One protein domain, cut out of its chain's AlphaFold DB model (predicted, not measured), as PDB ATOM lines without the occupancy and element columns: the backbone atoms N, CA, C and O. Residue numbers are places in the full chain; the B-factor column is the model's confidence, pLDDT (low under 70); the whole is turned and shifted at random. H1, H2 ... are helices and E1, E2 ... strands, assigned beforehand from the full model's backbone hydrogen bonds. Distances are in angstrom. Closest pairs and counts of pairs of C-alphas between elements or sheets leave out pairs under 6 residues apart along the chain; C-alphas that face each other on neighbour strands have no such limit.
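Overview. This is residues 26 to 120 and 128 to 161 of the 188 residues of an uncharacterized protein of Equus caballus (UniProt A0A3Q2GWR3). A long antiparallel hairpin, E6 and E7, runs along the longest axis, and the small sheet E1, E2, E4 packs over part of it, making a sandwich of two sheets with crossed strands. The hairpin E8 and E9 extends the larger sheet at one end, while residues 128 to 133 of H1 stick out at the other. The printed part has 129 residues in the order E1 to E7, H1, E8, E9; it is mostly strand, with the larger sheet branched and antiparallel in its pairs and the smaller one antiparallel in the order E1, E2, E4. It is elongated, 56 by 30 by 26 A, yet only just compact, close to loose, with a radius of gyration of the C-alphas of 16.5 A.

Arrangement. Begin with E6, residues 89 to 98, and E7, residues 105 to 116, a hairpin with N 94 and O 111 2.9 A apart. On the other side of E6 from E7 lie E5, residues 82 to 85, with N 84 and O 91 at 2.8 A, and E3, residues 54 to 56, with N 55 and O 97 at 2.9 A. E5, E6 and E7 form a meander, each strand the antiparallel neighbour of the one before. At E7's other side find E8, residues 149 to 152, with N 106 and O 151 at 2.9 A, then E9, residues 157 to 160, with N 159 and O 150 at 2.9 A. This sheet is strongly twisted. Facing it is the sheet of E1, residues 26 to 29, E2, residues 33 to 39, and E4, residues 69 to 75; N 28 and O 35 are 2.8 A apart, as are N 36 and O 72. The strands of the two sheets stand at 49 degrees. The closest C-alphas of E1 and E7 are those of Cys 29 and Cys 113, 6.0 A apart. H1, residues 128 to 138, is on neither sheet, only just so for the larger; 6 of its 7 O i to N i+4 pairs are within hydrogen-bond range.

Along the chain. Find C-alpha 105 at (550.815, 359.064, 295.878); from there E7 runs 36.9 A to C-alpha 116 at (586.135, 359.919, 306.584). E6 measures 29.7 A, E4 19.9 A, E2 19.8 A and H1 15.6 A. E9 ends at C-alpha 160, (556.837, 368.777, 290.665).

Size, cuts and confidence. The farthest C-alphas, of Asn 128 and Cys 155, are 59.0 A apart. Residues 121 to 127 are not printed; C-alphas 120 and 128 are 12.8 A apart across that cut. The links E2 to E3 and E3 to E4 are long. Mean pLDDT of the printed part is 74.3; residues 102 to 105, 118 to 120 and 128 to 161 are under 70.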
ATOM      1  N   LEU A  26     567.355 365.546 308.565       85.00
ATOM      2  CA  LEU A  26     568.726 365.484 309.057       85.00
ATOM      3  C   LEU A  26     569.255 364.059 308.870       85.00
ATOM      4  O   LEU A  26     568.547 363.103 309.184       85.00
ATOM      5  N   VAL A  27     570.492 363.922 308.395       83.56
ATOM      6  CA  VAL A  27     571.180 362.634 308.258       83.56
ATOM      7  C   VAL A  27     572.512 362.693 308.995       83.56
ATOM      8  O   VAL A  27     573.288 363.625 308.805       83.56
ATOM      9  N   GLU A  28     572.769 361.677 309.811       85.12
ATOM     10  CA  GLU A  28     574.015 361.458 310.538       85.12
ATOM     11  C   GLU A  28     574.456 360.008 310.322       85.12
ATOM     12  O   GLU A  28     573.630 359.099 310.228       85.12
ATOM     13  N   CYS A  29     575.757 359.753 310.247       82.25
ATOM     14  CA  CYS A  29     576.260 358.394 310.102       82.25
ATOM     15  C   CYS A  29     577.578 358.193 310.840       82.25
ATOM     16  O   CYS A  29     578.368 359.109 311.045       82.25
ATOM     17  N   SER A  30     577.804 356.945 311.223       85.38
ATOM     18  CA  SER A  30     579.057 356.431 311.758       85.38
ATOM     19  C   SER A  30     579.406 355.135 311.029       85.38
ATOM     20  O   SER A  30     578.625 354.633 310.222       85.38
ATOM     21  N   HIS A  31     580.548 354.531 311.352       82.56
ATOM     22  CA  HIS A  31     580.893 353.207 310.822       82.56
ATOM     23  C   HIS A  31     579.898 352.101 311.210       82.56
ATOM     24  O   HIS A  31     579.911 351.035 310.598       82.56
ATOM     25  N   PHE A  32     579.058 352.330 312.224       86.44
ATOM     26  CA  PHE A  32     578.142 351.320 312.747       86.44
ATOM     27  C   PHE A  32     576.686 351.612 312.424       86.44
ATOM     28  O   PHE A  32     575.954 350.678 312.109       86.44
ATOM     29  N   ASN A  33     576.280 352.881 312.472       88.69
ATOM     30  CA  ASN A  33     574.883 353.288 312.373       88.69
ATOM     31  C   ASN A  33     574.661 354.374 311.322       88.69
ATOM     32  O   ASN A  33     575.489 355.268 311.147       88.69
ATOM     33  N   PHE A  34     573.495 354.305 310.688       91.06
ATOM     34  CA  PHE A  34     572.925 355.336 309.838       91.06
ATOM     35  C   PHE A  34     571.678 355.891 310.521       91.06
ATOM     36  O   PHE A  34     570.727 355.149 310.789       91.06
ATOM     37  N   ARG A  35     571.678 357.199 310.770       93.00
ATOM     38  CA  ARG A  35     570.613 357.905 311.466       93.00
ATOM     39  C   ARG A  35     569.980 358.951 310.559       93.00
ATOM     40  O   ARG A  35     570.668 359.765 309.953       93.00
ATOM     41  N   ALA A  36     568.657 358.935 310.477       91.44
ATOM     42  CA  ALA A  36     567.864 359.926 309.768       91.44
ATOM     43  C   ALA A  36     566.750 360.449 310.680       91.44
ATOM     44  O   ALA A  36     566.004 359.666 311.268       91.44
ATOM     45  N   ILE A  37     566.616 361.770 310.774       91.25
ATOM     46  CA  ILE A  37     565.535 362.436 311.504       91.25
ATOM     47  C   ILE A  37     564.735 363.254 310.502       91.25
ATOM     48  O   ILE A  37     565.227 364.243 309.964       91.25
ATOM     49  N   ALA A  38     563.503 362.833 310.241       90.88
ATOM     50  CA  ALA A  38     562.601 363.494 309.312       90.88
ATOM     51  C   ALA A  38     561.534 364.284 310.069       90.88
ATOM     52  O   ALA A  38     560.868 363.750 310.955       90.88
ATOM     53  N   LYS A  39     561.303 365.537 309.681       89.31
ATOM     54  CA  LYS A  39     560.142 366.296 310.151       89.31
ATOM     55  C   LYS A  39     558.862 365.637 309.654       89.31
ATOM     56  O   LYS A  39     558.764 365.233 308.499       89.31
ATOM     57  N   ARG A  40     557.838 365.584 310.503       89.00
ATOM     58  CA  ARG A  40     556.516 365.056 310.142       89.00
ATOM     59  C   ARG A  40     555.803 365.941 309.133       89.00
ATOM     60  O   ARG A  40     555.120 365.423 308.260       89.00
ATOM     61  N   ALA A  41     556.026 367.251 309.184       86.06
ATOM     62  CA  ALA A  41     555.605 368.203 308.155       86.06
ATOM     63  C   ALA A  41     556.552 368.180 306.932       86.06
ATOM     64  O   ALA A  41     557.067 369.227 306.525       86.06
ATOM     65  N   LEU A  42     556.810 366.978 306.394       78.12
ATOM     66  CA  LEU A  42     557.834 366.691 305.379       78.12
ATOM     67  C   LEU A  42     557.535 367.358 304.027       78.12
ATOM     68  O   LEU A  42     558.447 367.762 303.310       78.12
ATOM     69  N   PHE A  43     556.249 367.468 303.676       74.50
ATOM     70  CA  PHE A  43     555.794 367.984 302.379       74.50
ATOM     71  C   PHE A  43     555.076 369.331 302.495       74.50
ATOM     72  O   PHE A  43     555.276 370.222 301.669       74.50
ATOM     73  N   SER A  44     554.242 369.493 303.524       70.69
ATOM     74  CA  SER A  44     553.546 370.737 303.850       70.69
ATOM     75  C   SER A  44     553.304 370.816 305.363       70.69
ATOM     76  O   SER A  44     553.459 369.824 306.070       70.69
ATOM     77  N   ARG A  45     552.962 372.002 305.887       72.00
ATOM     78  CA  ARG A  45     552.701 372.178 307.331       72.00
ATOM     79  C   ARG A  45     551.412 371.503 307.798       72.00
ATOM     80  O   ARG A  45     551.333 371.125 308.959       72.00
ATOM     81  N   ASP A  46     550.446 371.355 306.897       73.44
ATOM     82  CA  ASP A  46     549.112 370.834 307.208       73.44
ATOM     83  C   ASP A  46     549.007 369.316 306.959       73.44
ATOM     84  O   ASP A  46     548.026 368.683 307.345       73.44
ATOM     85  N   GLU A  47     550.030 368.716 306.340       74.31
ATOM     86  CA  GLU A  47     550.120 367.285 306.036       74.31
ATOM     87  C   GLU A  47     551.217 366.646 306.897       74.31
ATOM     88  O   GLU A  47     552.396 366.630 306.532       74.31
ATOM     89  N   LEU A  48     550.824 366.138 308.069       85.44
ATOM     90  CA  LEU A  48     551.728 365.412 308.956       85.44
ATOM     91  C   LEU A  48     551.812 363.946 308.547       85.44
ATOM     92  O   LEU A  48     550.828 363.214 308.614       85.44
ATOM     93  N   VAL A  49     553.020 363.514 308.213       86.69
ATOM     94  CA  VAL A  49     553.333 362.124 307.901       86.69
ATOM     95  C   VAL A  49     553.057 361.232 309.119       86.69
ATOM     96  O   VAL A  49     553.475 361.518 310.254       86.69
ATOM     97  N   GLY A  50     552.293 360.165 308.883       84.38
ATOM     98  CA  GLY A  50     552.003 359.106 309.841       84.38
ATOM     99  C   GLY A  50     553.190 358.170 310.079       84.38
ATOM    100  O   GLY A  50     554.136 358.104 309.300       84.38
ATOM    101  N   LEU A  51     553.134 357.423 311.179       85.50
ATOM    102  CA  LEU A  51     554.217 356.522 311.619       85.50
ATOM    103  C   LEU A  51     554.354 355.299 310.714       85.50
ATOM    104  O   LEU A  51     555.425 354.726 310.568       85.50
ATOM    105  N   ASP A  52     553.230 354.913 310.129       88.44
ATOM    106  CA  ASP A  52     553.047 353.829 309.180       88.44
ATOM    107  C   ASP A  52     553.075 354.320 307.727       88.44
ATOM    108  O   ASP A  52     552.728 353.572 306.818       88.44
ATOM    109  N   GLU A  53     553.481 355.573 307.507       89.38
ATOM    110  CA  GLU A  53     553.541 356.177 306.179       89.38
ATOM    111  C   GLU A  53     554.969 356.498 305.733       89.38
ATOM    112  O   GLU A  53     555.155 356.832 304.570       89.38
ATOM    113  N   LEU A  54     555.979 356.400 306.605       91.62
ATOM    114  CA  LEU A  54     557.376 356.685 306.266       91.62
ATOM    115  C   LEU A  54     558.292 355.547 306.694       91.62
ATOM    116  O   LEU A  54     558.291 355.138 307.853       91.62
ATOM    117  N   PHE A  55     559.112 355.086 305.757       93.69
ATOM    118  CA  PHE A  55     559.991 353.944 305.962       93.69
ATOM    119  C   PHE A  55     561.404 354.238 305.475       93.69
ATOM    120  O   PHE A  55     561.575 354.892 304.453       93.69
ATOM    121  N   LEU A  56     562.410 353.708 306.167       94.75
ATOM    122  CA  LEU A  56     563.802 353.730 305.730       94.75
ATOM    123  C   LEU A  56     564.119 352.484 304.896       94.75
ATOM    124  O   LEU A  56     563.845 351.351 305.306       94.75
ATOM    125  N   GLY A  57     564.739 352.707 303.743       93.38
ATOM    126  CA  GLY A  57     565.294 351.690 302.870       93.38
ATOM    127  C   GLY A  57     564.271 350.620 302.491       93.38
ATOM    128  O   GLY A  57     563.222 350.904 301.913       93.38
ATOM    129  N   THR A  58     564.540 349.369 302.853       92.50
ATOM    130  CA  THR A  58     563.688 348.210 302.522       92.50
ATOM    131  C   THR A  58     562.414 348.081 303.374       92.50
ATOM    132  O   THR A  58     561.874 346.981 303.484       92.50
ATOM    133  N   GLY A  59     561.934 349.158 304.005       92.44
ATOM    134  CA  GLY A  59     560.686 349.157 304.783       92.44
ATOM    135  C   GLY A  59     560.854 349.243 306.305       92.44
ATOM    136  O   GLY A  59     559.941 348.878 307.041       92.44
ATOM    137  N   CYS A  60     562.006 349.694 306.804       95.62
ATOM    138  CA  CYS A  60     562.229 349.859 308.239       95.62
ATOM    139  C   CYS A  60     561.417 351.031 308.807       95.62
ATOM    140  O   CYS A  60     561.382 352.109 308.224       95.62
ATOM    141  N   GLN A  61     560.764 350.822 309.949       95.44
ATOM    142  CA  GLN A  61     559.904 351.822 310.590       95.44
ATOM    143  C   GLN A  61     560.712 352.834 311.411       95.44
ATOM    144  O   GLN A  61     561.879 352.609 311.719       95.44
ATOM    145  N   ALA A  62     560.095 353.951 311.793       94.94
ATOM    146  CA  ALA A  62     560.715 354.865 312.749       94.94
ATOM    147  C   ALA A  62     560.870 354.165 314.111       94.94
ATOM    148  O   ALA A  62     559.917 353.580 314.628       94.94
ATOM    149  N   ILE A  63     562.064 354.236 314.701       94.31
ATOM    150  CA  ILE A  63     562.339 353.661 316.026       94.31
ATOM    151  C   ILE A  63     561.893 354.593 317.154       94.31
ATOM    152  O   ILE A  63     561.591 354.145 318.258       94.31
ATOM    153  N   GLN A  64     561.847 355.898 316.874       92.88
ATOM    154  CA  GLN A  64     561.381 356.911 317.800       92.88
ATOM    155  C   GLN A  64     560.472 357.896 317.071       92.88
ATOM    156  O   GLN A  64     560.722 358.328 315.947       92.88
ATOM    157  N   VAL A  65     559.383 358.236 317.752       91.94
ATOM    158  CA  VAL A  65     558.313 359.075 317.232       91.94
ATOM    159  C   VAL A  65     558.123 360.244 318.174       91.94
ATOM    160  O   VAL A  65     557.801 360.062 319.349       91.94
ATOM    161  N   ARG A  66     558.299 361.449 317.646       89.75
ATOM    162  CA  ARG A  66     558.061 362.708 318.347       89.75
ATOM    163  C   ARG A  66     556.876 363.436 317.702       89.75
ATOM    164  O   ARG A  66     556.469 363.085 316.591       89.75
ATOM    165  N   PRO A  67     556.300 364.451 318.370       88.12
ATOM    166  CA  PRO A  67     555.185 365.215 317.813       88.12
ATOM    167  C   PRO A  67     555.467 365.760 316.410       88.12
ATOM    168  O   PRO A  67     554.589 365.665 315.555       88.12
ATOM    169  N   ASP A  68     556.704 366.203 316.170       88.81
ATOM    170  CA  ASP A  68     557.117 366.880 314.938       88.81
ATOM    171  C   ASP A  68     558.160 366.110 314.119       88.81
ATOM    172  O   ASP A  68     558.494 366.539 313.017       88.81
ATOM    173  N   GLU A  69     558.672 364.980 314.617       92.50
ATOM    174  CA  GLU A  69     559.818 364.273 314.027       92.50
ATOM    175  C   GLU A  69     559.653 362.750 314.079       92.50
ATOM    176  O   GLU A  69     559.051 362.196 315.002       92.50
ATOM    177  N   LEU A  70     560.224 362.076 313.085       94.00
ATOM    178  CA  LEU A  70     560.372 360.630 312.998       94.00
ATOM    179  C   LEU A  70     561.856 360.309 312.901       94.00
ATOM    180  O   LEU A  70     562.546 360.816 312.019       94.00
ATOM    181  N   GLU A  71     562.331 359.468 313.807       95.31
ATOM    182  CA  GLU A  71     563.733 359.096 313.902       95.31
ATOM    183  C   GLU A  71     563.930 357.631 313.517       95.31
ATOM    184  O   GLU A  71     563.252 356.724 314.009       95.31
ATOM    185  N   PHE A  72     564.904 357.425 312.642       96.00
ATOM    186  CA  PHE A  72     565.389 356.140 312.181       96.00
ATOM    187  C   PHE A  72     566.862 356.069 312.566       96.00
ATOM    188  O   PHE A  72     567.640 356.887 312.093       96.00
ATOM    189  N   ASP A  73     567.250 355.119 313.410       95.38
ATOM    190  CA  ASP A  73     568.653 354.846 313.731       95.38
ATOM    191  C   ASP A  73     568.858 353.339 313.619       95.38
ATOM    192  O   ASP A  73     568.291 352.552 314.385       95.38
ATOM    193  N   TYR A  74     569.587 352.936 312.583       96.69
ATOM    194  CA  TYR A  74     569.765 351.536 312.235       96.69
ATOM    195  C   TYR A  74     571.228 351.213 311.953       96.69
ATOM    196  O   TYR A  74     571.934 352.024 311.350       96.69
ATOM    197  N   PRO A  75     571.672 349.988 312.292       95.81
ATOM    198  CA  PRO A  75     572.967 349.496 311.861       95.81
ATOM    199  C   PRO A  75     573.126 349.573 310.341       95.81
ATOM    200  O   PRO A  75     572.208 349.208 309.605       95.81
ATOM    201  N   VAL A  76     574.309 349.966 309.865       91.00
ATOM    202  CA  VAL A  76     574.611 350.157 308.430       91.00
ATOM    203  C   VAL A  76     574.482 348.882 307.591       91.00
ATOM    204  O   VAL A  76     574.413 348.949 306.372       91.00
ATOM    205  N   ASN A  77     574.417 347.710 308.227       94.06
ATOM    206  CA  ASN A  77     574.187 346.418 307.577       94.06
ATOM    207  C   ASN A  77     572.706 345.982 307.566       94.06
ATOM    208  O   ASN A  77     572.403 344.828 307.257       94.06
ATOM    209  N   ARG A  78     571.778 346.871 307.938       95.81
ATOM    210  CA  ARG A  78     570.330 346.625 307.953       95.81
ATOM    211  C   ARG A  78     569.592 347.587 307.030       95.81
ATOM    212  O   ARG A  78     570.168 348.504 306.460       95.81
ATOM    213  N   CYS A  79     568.294 347.338 306.858       94.94
ATOM    214  CA  CYS A  79     567.374 348.206 306.118       94.94
ATOM    215  C   CYS A  79     567.770 348.469 304.656       94.94
ATOM    216  O   CYS A  79     567.275 349.416 304.062       94.94
ATOM    217  N   GLY A  80     568.648 347.648 304.069       92.62
ATOM    218  CA  GLY A  80     569.155 347.857 302.713       92.62
ATOM    219  C   GLY A  80     570.037 349.096 302.554       92.62
ATOM    220  O   GLY A  80     570.147 349.603 301.442       92.62
ATOM    221  N   ILE A  81     570.652 349.577 303.640       91.94
ATOM    222  CA  ILE A  81     571.672 350.626 303.578       91.94
ATOM    223  C   ILE A  81     572.853 350.104 302.751       91.94
ATOM    224  O   ILE A  81     573.349 348.996 302.964       91.94
ATOM    225  N   ILE A  82     573.281 350.902 301.778       90.62
ATOM    226  CA  ILE A  82     574.379 350.582 300.871       90.62
ATOM    227  C   ILE A  82     575.648 351.225 301.424       90.62
ATOM    228  O   ILE A  82     575.676 352.425 301.687       90.62
ATOM    229  N   THR A  83     576.706 350.433 301.571       87.44
ATOM    230  CA  THR A  83     578.022 350.898 302.022       87.44
ATOM    231  C   THR A  83     579.022 350.823 300.878       87.44
ATOM    232  O   THR A  83     579.201 349.763 300.279       87.44
ATOM    233  N   GLN A  84     579.700 351.933 300.600       87.50
ATOM    234  CA  GLN A  84     580.784 352.018 299.627       87.50
ATOM    235  C   GLN A  84     582.052 352.487 300.335       87.50
ATOM    236  O   GLN A  84     582.065 353.546 300.959       87.50
ATOM    237  N   VAL A  85     583.112 351.686 300.269       86.62
ATOM    238  CA  VAL A  85     584.385 351.980 300.936       86.62
ATOM    239  C   VAL A  85     585.371 352.531 299.912       86.62
ATOM    240  O   VAL A  85     585.656 351.882 298.907       86.62
ATOM    241  N   PHE A  86     585.903 353.714 300.200       82.94
ATOM    242  CA  PHE A  86     586.943 354.406 299.448       82.94
ATOM    243  C   PHE A  86     588.218 354.514 300.295       82.94
ATOM    244  O   PHE A  86     588.243 354.161 301.475       82.94
ATOM    245  N   PHE A  87     589.309 354.978 299.687       81.44
ATOM    246  CA  PHE A  87     590.601 355.084 300.371       81.44
ATOM    247  C   PHE A  87     590.598 356.142 301.489       81.44
ATOM    248  O   PHE A  87     591.309 355.992 302.480       81.44
ATOM    249  N   ASP A  88     589.794 357.191 301.337       80.06
ATOM    250  CA  ASP A  88     589.689 358.365 302.206       80.06
ATOM    251  C   ASP A  88     588.402 358.394 303.044       80.06
ATOM    252  O   ASP A  88     588.224 359.284 303.875       80.06
ATOM    253  N   GLY A  89     587.516 357.409 302.892       76.69
ATOM    254  CA  GLY A  89     586.263 357.375 303.635       76.69
ATOM    255  C   GLY A  89     585.322 356.251 303.241       76.69
ATOM    256  O   GLY A  89     585.567 355.467 302.331       76.69
ATOM    257  N   THR A  90     584.218 356.157 303.966       79.94
ATOM    258  CA  THR A  90     583.112 355.240 303.706       79.94
ATOM    259  C   THR A  90     581.850 356.053 303.464       79.94
ATOM    260  O   THR A  90     581.464 356.862 304.305       79.94
ATOM    261  N   VAL A  91     581.202 355.832 302.326       82.94
ATOM    262  CA  VAL A  91     579.929 356.458 301.966       82.94
ATOM    263  C   VAL A  91     578.798 355.484 302.268       82.94
ATOM    264  O   VAL A  91     578.833 354.317 301.869       82.94
ATOM    265  N   PHE A  92     577.779 355.973 302.962       84.38
ATOM    266  CA  PHE A  92     576.543 355.266 303.253       84.38
ATOM    267  C   PHE A  92     575.394 355.905 302.485       84.38
ATOM    268  O   PHE A  92     575.173 357.112 302.575       84.38
ATOM    269  N   GLN A  93     574.638 355.087 301.763       87.38
ATOM    270  CA  GLN A  93     573.478 355.512 300.989       87.38
ATOM    271  C   GLN A  93     572.233 354.759 301.448       87.38
ATOM    272  O   GLN A  93     572.267 353.556 301.707       87.38
ATOM    273  N   SER A  94     571.121 355.474 301.534       89.81
ATOM    274  CA  SER A  94     569.811 354.925 301.874       89.81
ATOM    275  C   SER A  94     568.712 355.776 301.233       89.81
ATOM    276  O   SER A  94     568.982 356.668 300.425       89.81
ATOM    277  N   TRP A  95     567.454 355.504 301.558       89.44
ATOM    278  CA  TRP A  95     566.322 356.300 301.100       89.44
ATOM    279  C   TRP A  95     565.170 356.262 302.104       89.44
ATOM    280  O   TRP A  95     565.024 355.301 302.852       89.44
ATOM    281  N   LEU A  96     564.338 357.301 302.122       89.69
ATOM    282  CA  LEU A  96     563.047 357.295 302.800       89.69
ATOM    283  C   LEU A  96     561.937 357.105 301.774       89.69
ATOM    284  O   LEU A  96     561.866 357.846 300.796       89.69
ATOM    285  N   THR A  97     561.046 356.155 302.022       87.44
ATOM    286  CA  THR A  97     559.852 355.915 301.214       87.44
ATOM    287  C   THR A  97     558.626 356.395 301.974       87.44
ATOM    288  O   THR A  97     558.299 355.872 303.038       87.44
ATOM    289  N   TYR A  98     557.929 357.378 301.408       85.56
ATOM    290  CA  TYR A  98     556.628 357.835 301.875       85.56
ATOM    291  C   TYR A  98     555.508 357.114 301.125       85.56
ATOM    292  O   TYR A  98     555.415 357.211 299.897       85.56
ATOM    293  N   THR A  99     554.651 356.430 301.877       82.94
ATOM    294  CA  THR A  99     553.463 355.724 301.396       82.94
ATOM    295  C   THR A  99     552.250 356.134 302.248       82.94
ATOM    296  O   THR A  99     552.023 355.542 303.301       82.94
ATOM    297  N   PRO A 100     551.470 357.149 301.838       78.62
ATOM    298  CA  PRO A 100     550.250 357.554 302.520       78.62
ATOM    299  C   PRO A 100     549.210 356.436 302.546       78.62
ATOM    300  O   PRO A 100     549.093 355.644 301.607       78.62
ATOM    301  N   LYS A 101     548.355 356.452 303.573       74.00
ATOM    302  CA  LYS A 101     547.208 355.528 303.696       74.00
ATOM    303  C   LYS A 101     546.262 355.588 302.500       74.00
ATOM    304  O   LYS A 101     545.724 354.566 302.077       74.00
ATOM    305  N   ASN A 102     546.088 356.780 301.932       64.12
ATOM    306  CA  ASN A 102     545.439 356.967 300.640       64.12
ATOM    307  C   ASN A 102     546.478 356.722 299.539       64.12
ATOM    308  O   ASN A 102     547.178 357.646 299.134       64.12
ATOM    309  N   GLN A 103     546.559 355.469 299.081       61.47
ATOM    310  CA  GLN A 103     547.593 354.840 298.228       61.47
ATOM    311  C   GLN A 103     547.807 355.449 296.822       61.47
ATOM    312  O   GLN A 103     548.294 354.791 295.907       61.47
ATOM    313  N   PHE A 104     547.415 356.698 296.598       63.50
ATOM    314  CA  PHE A 104     547.427 357.329 295.282       63.50
ATOM    315  C   PHE A 104     548.725 358.079 294.972       63.50
ATOM    316  O   PHE A 104     548.968 358.435 293.819       63.50
ATOM    317  N   ILE A 105     549.566 358.307 295.980       64.06
ATOM    318  CA  ILE A 105     550.815 359.064 295.878       64.06
ATOM    319  C   ILE A 105     551.892 358.277 296.621       64.06
ATOM    320  O   ILE A 105     551.608 357.739 297.677       64.06
ATOM    321  N   SER A 106     553.114 358.221 296.107       71.19
ATOM    322  CA  SER A 106     554.291 357.778 296.854       71.19
ATOM    323  C   SER A 106     555.447 358.737 296.599       71.19
ATOM    324  O   SER A 106     555.499 359.419 295.575       71.19
ATOM    325  N   ALA A 107     556.380 358.839 297.537       74.75
ATOM    326  CA  ALA A 107     557.594 359.618 297.328       74.75
ATOM    327  C   ALA A 107     558.805 358.856 297.851       74.75
ATOM    328  O   ALA A 107     558.708 358.139 298.843       74.75
ATOM    329  N   GLU A 108     559.940 359.037 297.188       80.00
ATOM    330  CA  GLU A 108     561.223 358.518 297.638       80.00
ATOM    331  C   GLU A 108     562.191 359.687 297.805       80.00
ATOM    332  O   GLU A 108     562.288 360.559 296.938       80.00
ATOM    333  N   LEU A 109     562.898 359.709 298.928       82.19
ATOM    334  CA  LEU A 109     563.944 360.673 299.220       82.19
ATOM    335  C   LEU A 109     565.252 359.928 299.432       82.19
ATOM    336  O   LEU A 109     565.402 359.227 300.426       82.19
ATOM    337  N   ARG A 110     566.203 360.086 298.516       82.25
ATOM    338  CA  ARG A 110     567.539 359.502 298.669       82.25
ATOM    339  C   ARG A 110     568.316 360.245 299.743       82.25
ATOM    340  O   ARG A 110     568.257 361.468 299.788       82.25
ATOM    341  N   LEU A 111     569.026 359.490 300.569       82.81
ATOM    342  CA  LEU A 111     569.856 359.977 301.657       82.81
ATOM    343  C   LEU A 111     571.280 359.455 301.474       82.81
ATOM    344  O   LEU A 111     571.483 358.304 301.090       82.81
ATOM    345  N   GLU A 112     572.256 360.288 301.792       82.88
ATOM    346  CA  GLU A 112     573.675 359.960 301.711       82.88
ATOM    347  C   GLU A 112     574.418 360.603 302.880       82.88
ATOM    348  O   GLU A 112     574.084 361.710 303.309       82.88
ATOM    349  N   CYS A 113     575.406 359.891 303.410       80.38
ATOM    350  CA  CYS A 113     576.300 360.392 304.440       80.38
ATOM    351  C   CYS A 113     577.677 359.734 304.313       80.38
ATOM    352  O   CYS A 113     577.780 358.559 303.963       80.38
ATOM    353  N   THR A 114     578.733 360.485 304.619       81.06
ATOM    354  CA  THR A 114     580.122 360.048 304.445       81.06
ATOM    355  C   THR A 114     580.862 360.115 305.769       81.06
ATOM    356  O   THR A 114     580.826 361.139 306.449       81.06
ATOM    357  N   VAL A 115     581.569 359.037 306.102       78.94
ATOM    358  CA  VAL A 115     582.465 358.951 307.257       78.94
ATOM    359  C   VAL A 115     583.907 358.908 306.750       78.94
ATOM    360  O   VAL A 115     584.264 357.952 306.058       78.94
ATOM    361  N   PRO A 116     584.751 359.906 307.048       76.75
ATOM    362  CA  PRO A 116     586.135 359.919 306.584       76.75
ATOM    363  C   PRO A 116     586.983 358.842 307.272       76.75
ATOM    364  O   PRO A 116     586.761 358.476 308.425       76.75
ATOM    365  N   SER A 117     587.983 358.346 306.549       71.31
ATOM    366  CA  SER A 117     588.967 357.386 307.041       71.31
ATOM    367  C   SER A 117     590.144 358.154 307.644       71.31
ATOM    368  O   SER A 117     590.935 358.755 306.917       71.31
ATOM    369  N   PHE A 118     590.271 358.187 308.972       65.38
ATOM    370  CA  PHE A 118     591.420 358.846 309.600       65.38
ATOM    371  C   PHE A 118     592.680 357.981 309.440       65.38
ATOM    372  O   PHE A 118     592.847 356.978 310.135       65.38
ATOM    373  N   TYR A 119     593.601 358.392 308.565       46.88
ATOM    374  CA  TYR A 119     594.980 357.902 308.593       46.88
ATOM    375  C   TYR A 119     595.739 358.618 309.716       46.88
ATOM    376  O   TYR A 119     596.119 359.779 309.579       46.88
ATOM    377  N   VAL A 120     595.983 357.927 310.832       46.06
ATOM    378  CA  VAL A 120     596.993 358.362 311.806       46.06
ATOM    379  C   VAL A 120     598.354 357.944 311.252       46.06
ATOM    380  O   VAL A 120     598.699 356.762 311.270       46.06
ATOM    381  N   ASN A 128     596.673 367.535 321.033       56.31
ATOM    382  CA  ASN A 128     595.454 366.777 321.336       56.31
ATOM    383  C   ASN A 128     594.153 367.591 321.184       56.31
ATOM    384  O   ASN A 128     593.057 367.021 321.156       56.31
ATOM    385  N   THR A 129     594.266 368.911 321.046       53.84
ATOM    386  CA  THR A 129     593.140 369.839 320.911       53.84
ATOM    387  C   THR A 129     592.706 370.027 319.448       53.84
ATOM    388  O   THR A 129     591.510 370.114 319.173       53.84
ATOM    389  N   GLU A 130     593.631 369.996 318.481       51.25
ATOM    390  CA  GLU A 130     593.302 370.152 317.051       51.25
ATOM    391  C   GLU A 130     592.762 368.856 316.436       51.25
ATOM    392  O   GLU A 130     591.775 368.889 315.701       51.25
ATOM    393  N   MET A 131     593.331 367.704 316.816       44.59
ATOM    394  CA  MET A 131     592.832 366.384 316.406       44.59
ATOM    395  C   MET A 131     591.403 366.150 316.913       44.59
ATOM    396  O   MET A 131     590.566 365.641 316.175       44.59
ATOM    397  N   SER A 132     591.087 366.582 318.137       45.66
ATOM    398  CA  SER A 132     589.735 366.459 318.698       45.66
ATOM    399  C   SER A 132     588.721 367.325 317.945       45.66
ATOM    400  O   SER A 132     587.628 366.857 317.644       45.66
ATOM    401  N   ASN A 133     589.086 368.553 317.564       44.44
ATOM    402  CA  ASN A 133     588.210 369.428 316.779       44.44
ATOM    403  C   ASN A 133     588.026 368.925 315.335       44.44
ATOM    404  O   ASN A 133     586.912 368.969 314.816       44.44
ATOM    405  N   LEU A 134     589.072 368.386 314.700       43.81
ATOM    406  CA  LEU A 134     588.985 367.740 313.384       43.81
ATOM    407  C   LEU A 134     588.125 366.473 313.418       43.81
ATOM    408  O   LEU A 134     587.277 366.299 312.548       43.81
ATOM    409  N   VAL A 135     588.280 365.635 314.446       41.16
ATOM    410  CA  VAL A 135     587.456 364.439 314.670       41.16
ATOM    411  C   VAL A 135     585.992 364.817 314.909       41.16
ATOM    412  O   VAL A 135     585.116 364.225 314.290       41.16
ATOM    413  N   ILE A 136     585.705 365.844 315.717       40.81
ATOM    414  CA  ILE A 136     584.331 366.322 315.958       40.81
ATOM    415  C   ILE A 136     583.704 366.901 314.677       40.81
ATOM    416  O   ILE A 136     582.533 366.652 314.409       40.81
ATOM    417  N   THR A 137     584.474 367.617 313.851       37.56
ATOM    418  CA  THR A 137     583.963 368.230 312.608       37.56
ATOM    419  C   THR A 137     583.705 367.189 311.509       37.56
ATOM    420  O   THR A 137     582.771 367.321 310.723       37.56
ATOM    421  N   ALA A 138     584.503 366.122 311.476       36.38
ATOM    422  CA  ALA A 138     584.394 365.011 310.532       36.38
ATOM    423  C   ALA A 138     583.289 363.988 310.873       36.38
ATOM    424  O   ALA A 138     582.940 363.164 310.029       36.38
ATOM    425  N   LEU A 139     582.731 364.033 312.086       38.62
ATOM    426  CA  LEU A 139     581.702 363.097 312.554       38.62
ATOM    427  C   LEU A 139     580.270 363.483 312.156       38.62
ATOM    428  O   LEU A 139     579.352 362.699 312.381       38.62
ATOM    429  N   SER A 140     580.051 364.657 311.562       37.34
ATOM    430  CA  SER A 140     578.699 365.115 311.235       37.34
ATOM    431  C   SER A 140     578.634 365.755 309.850       37.34
ATOM    432  O   SER A 140     578.544 366.978 309.698       37.34
ATOM    433  N   ALA A 141     578.687 364.918 308.818       36.47
ATOM    434  CA  ALA A 141     578.442 365.341 307.448       36.47
ATOM    435  C   ALA A 141     576.927 365.536 307.238       36.47
ATOM    436  O   ALA A 141     576.212 364.623 306.830       36.47
ATOM    437  N   HIS A 142     576.438 366.731 307.570       38.31
ATOM    438  CA  HIS A 142     575.037 367.112 307.421       38.31
ATOM    439  C   HIS A 142     574.725 367.328 305.938       38.31
ATOM    440  O   HIS A 142     575.201 368.288 305.332       38.31
ATOM    441  N   HIS A 143     573.911 366.453 305.354       39.84
ATOM    442  CA  HIS A 143     573.455 366.596 303.975       39.84
ATOM    443  C   HIS A 143     571.938 366.764 303.934       39.84
ATOM    444  O   HIS A 143     571.188 365.987 304.523       39.84
ATOM    445  N   TRP A 144     571.495 367.807 303.234       38.94
ATOM    446  CA  TRP A 144     570.092 368.186 303.116       38.94
ATOM    447  C   TRP A 144     569.533 367.713 301.782       38.94
ATOM    448  O   TRP A 144     570.036 368.088 300.722       38.94
ATOM    449  N   PHE A 145     568.455 366.932 301.821       41.06
ATOM    450  CA  PHE A 145     567.851 366.372 300.616       41.06
ATOM    451  C   PHE A 145     566.493 367.019 300.333       41.06
ATOM    452  O   PHE A 145     565.599 367.047 301.178       41.06
ATOM    453  N   LEU A 146     566.333 367.550 299.118       37.50
ATOM    454  CA  LEU A 146     565.061 368.064 298.609       37.50
ATOM    455  C   LEU A 146     564.276 366.931 297.953       37.50
ATOM    456  O   LEU A 146     564.754 366.306 297.008       37.50
ATOM    457  N   ILE A 147     563.027 366.743 298.374       45.72
ATOM    458  CA  ILE A 147     562.070 365.932 297.622       45.72
ATOM    459  C   ILE A 147     561.689 366.721 296.362       45.72
ATOM    460  O   ILE A 147     560.872 367.641 296.409       45.72
ATOM    461  N   GLN A 148     562.332 366.409 295.235       40.97
ATOM    462  CA  GLN A 148     562.107 367.121 293.970       40.97
ATOM    463  C   GLN A 148     560.850 366.642 293.226       40.97
ATOM    464  O   GLN A 148     560.279 367.408 292.450       40.97
ATOM    465  N   TYR A 149     560.381 365.417 293.494       45.06
ATOM    466  CA  TYR A 149     559.227 364.804 292.834       45.06
ATOM    467  C   TYR A 149     558.413 363.926 293.804       45.06
ATOM    468  O   TYR A 149     558.993 363.256 294.655       45.06
ATOM    469  N   ARG A 150     557.076 363.886 293.668       47.88
ATOM    470  CA  ARG A 150     556.267 362.747 294.167       47.88
ATOM    471  C   ARG A 150     555.687 362.000 292.972       47.88
ATOM    472  O   ARG A 150     555.341 362.603 291.953       47.88
ATOM    473  N   TYR A 151     555.602 360.690 293.101       53.38
ATOM    474  CA  TYR A 151     555.079 359.792 292.091       53.38
ATOM    475  C   TYR A 151     553.589 359.551 292.333       53.38
ATOM    476  O   TYR A 151     553.173 359.252 293.450       53.38
ATOM    477  N   CYS A 152     552.770 359.701 291.296       52.72
ATOM    478  CA  CYS A 152     551.340 359.427 291.377       52.72
ATOM    479  C   CYS A 152     551.045 358.048 290.789       52.72
ATOM    480  O   CYS A 152     551.311 357.786 289.616       52.72
ATOM    481  N   VAL A 153     550.454 357.174 291.600       47.66
ATOM    482  CA  VAL A 153     550.154 355.785 291.222       47.66
ATOM    483  C   VAL A 153     548.992 355.726 290.220       47.66
ATOM    484  O   VAL A 153     548.946 354.840 289.373       47.66
ATOM    485  N   ILE A 154     548.084 356.709 290.255       52.47
ATOM    486  CA  ILE A 154     546.923 356.781 289.351       52.47
ATOM    487  C   ILE A 154     547.354 357.088 287.914       52.47
ATOM    488  O   ILE A 154     546.866 356.468 286.972       52.47
ATOM    489  N   CYS A 155     548.236 358.071 287.727       58.84
ATOM    490  CA  CYS A 155     548.647 358.508 286.393       58.84
ATOM    491  C   CYS A 155     550.005 357.942 285.963       58.84
ATOM    492  O   CYS A 155     550.356 358.076 284.799       58.84
ATOM    493  N   SER A 156     550.741 357.279 286.860       51.72
ATOM    494  CA  SER A 156     552.078 356.720 286.618       51.72
ATOM    495  C   SER A 156     553.163 357.753 286.269       51.72
ATOM    496  O   SER A 156     554.188 357.393 285.686       51.72
ATOM    497  N   TYR A 157     552.980 359.020 286.667       52.22
ATOM    498  CA  TYR A 157     553.911 360.122 286.398       52.22
ATOM    499  C   TYR A 157     554.446 360.794 287.669       52.22
ATOM    500  O   TYR A 157     553.826 360.762 288.735       52.22
ATOM    501  N   ALA A 158     555.616 361.424 287.535       50.28
ATOM    502  CA  ALA A 158     556.227 362.263 288.559       50.28
ATOM    503  C   ALA A 158     555.698 363.704 288.460       50.28
ATOM    504  O   ALA A 158     555.707 364.297 287.382       50.28
ATOM    505  N   HIS A 159     555.255 364.270 289.584       55.78
ATOM    506  CA  HIS A 159     554.788 365.655 289.680       55.78
ATOM    507  C   HIS A 159     555.793 366.521 290.458       55.78
ATOM    508  O   HIS A 159     556.443 366.039 291.390       55.78
ATOM    509  N   PHE A 160     555.909 367.799 290.079       51.28
ATOM    510  CA  PHE A 160     556.837 368.777 290.665       51.28
ATOM    511  C   PHE A 160     556.194 369.670 291.739       51.28
ATOM    512  O   PHE A 160     554.976 369.816 291.833       51.28
ATOM    513  N   ARG A 161     557.067 370.322 292.523       46.97
ATOM    514  CA  ARG A 161     556.792 371.163 293.703       46.97
ATOM    515  C   ARG A 161     555.782 372.305 293.536       46.97
ATOM    516  O   ARG A 161     555.198 372.713 294.534       46.97
TER     517      ARG A 161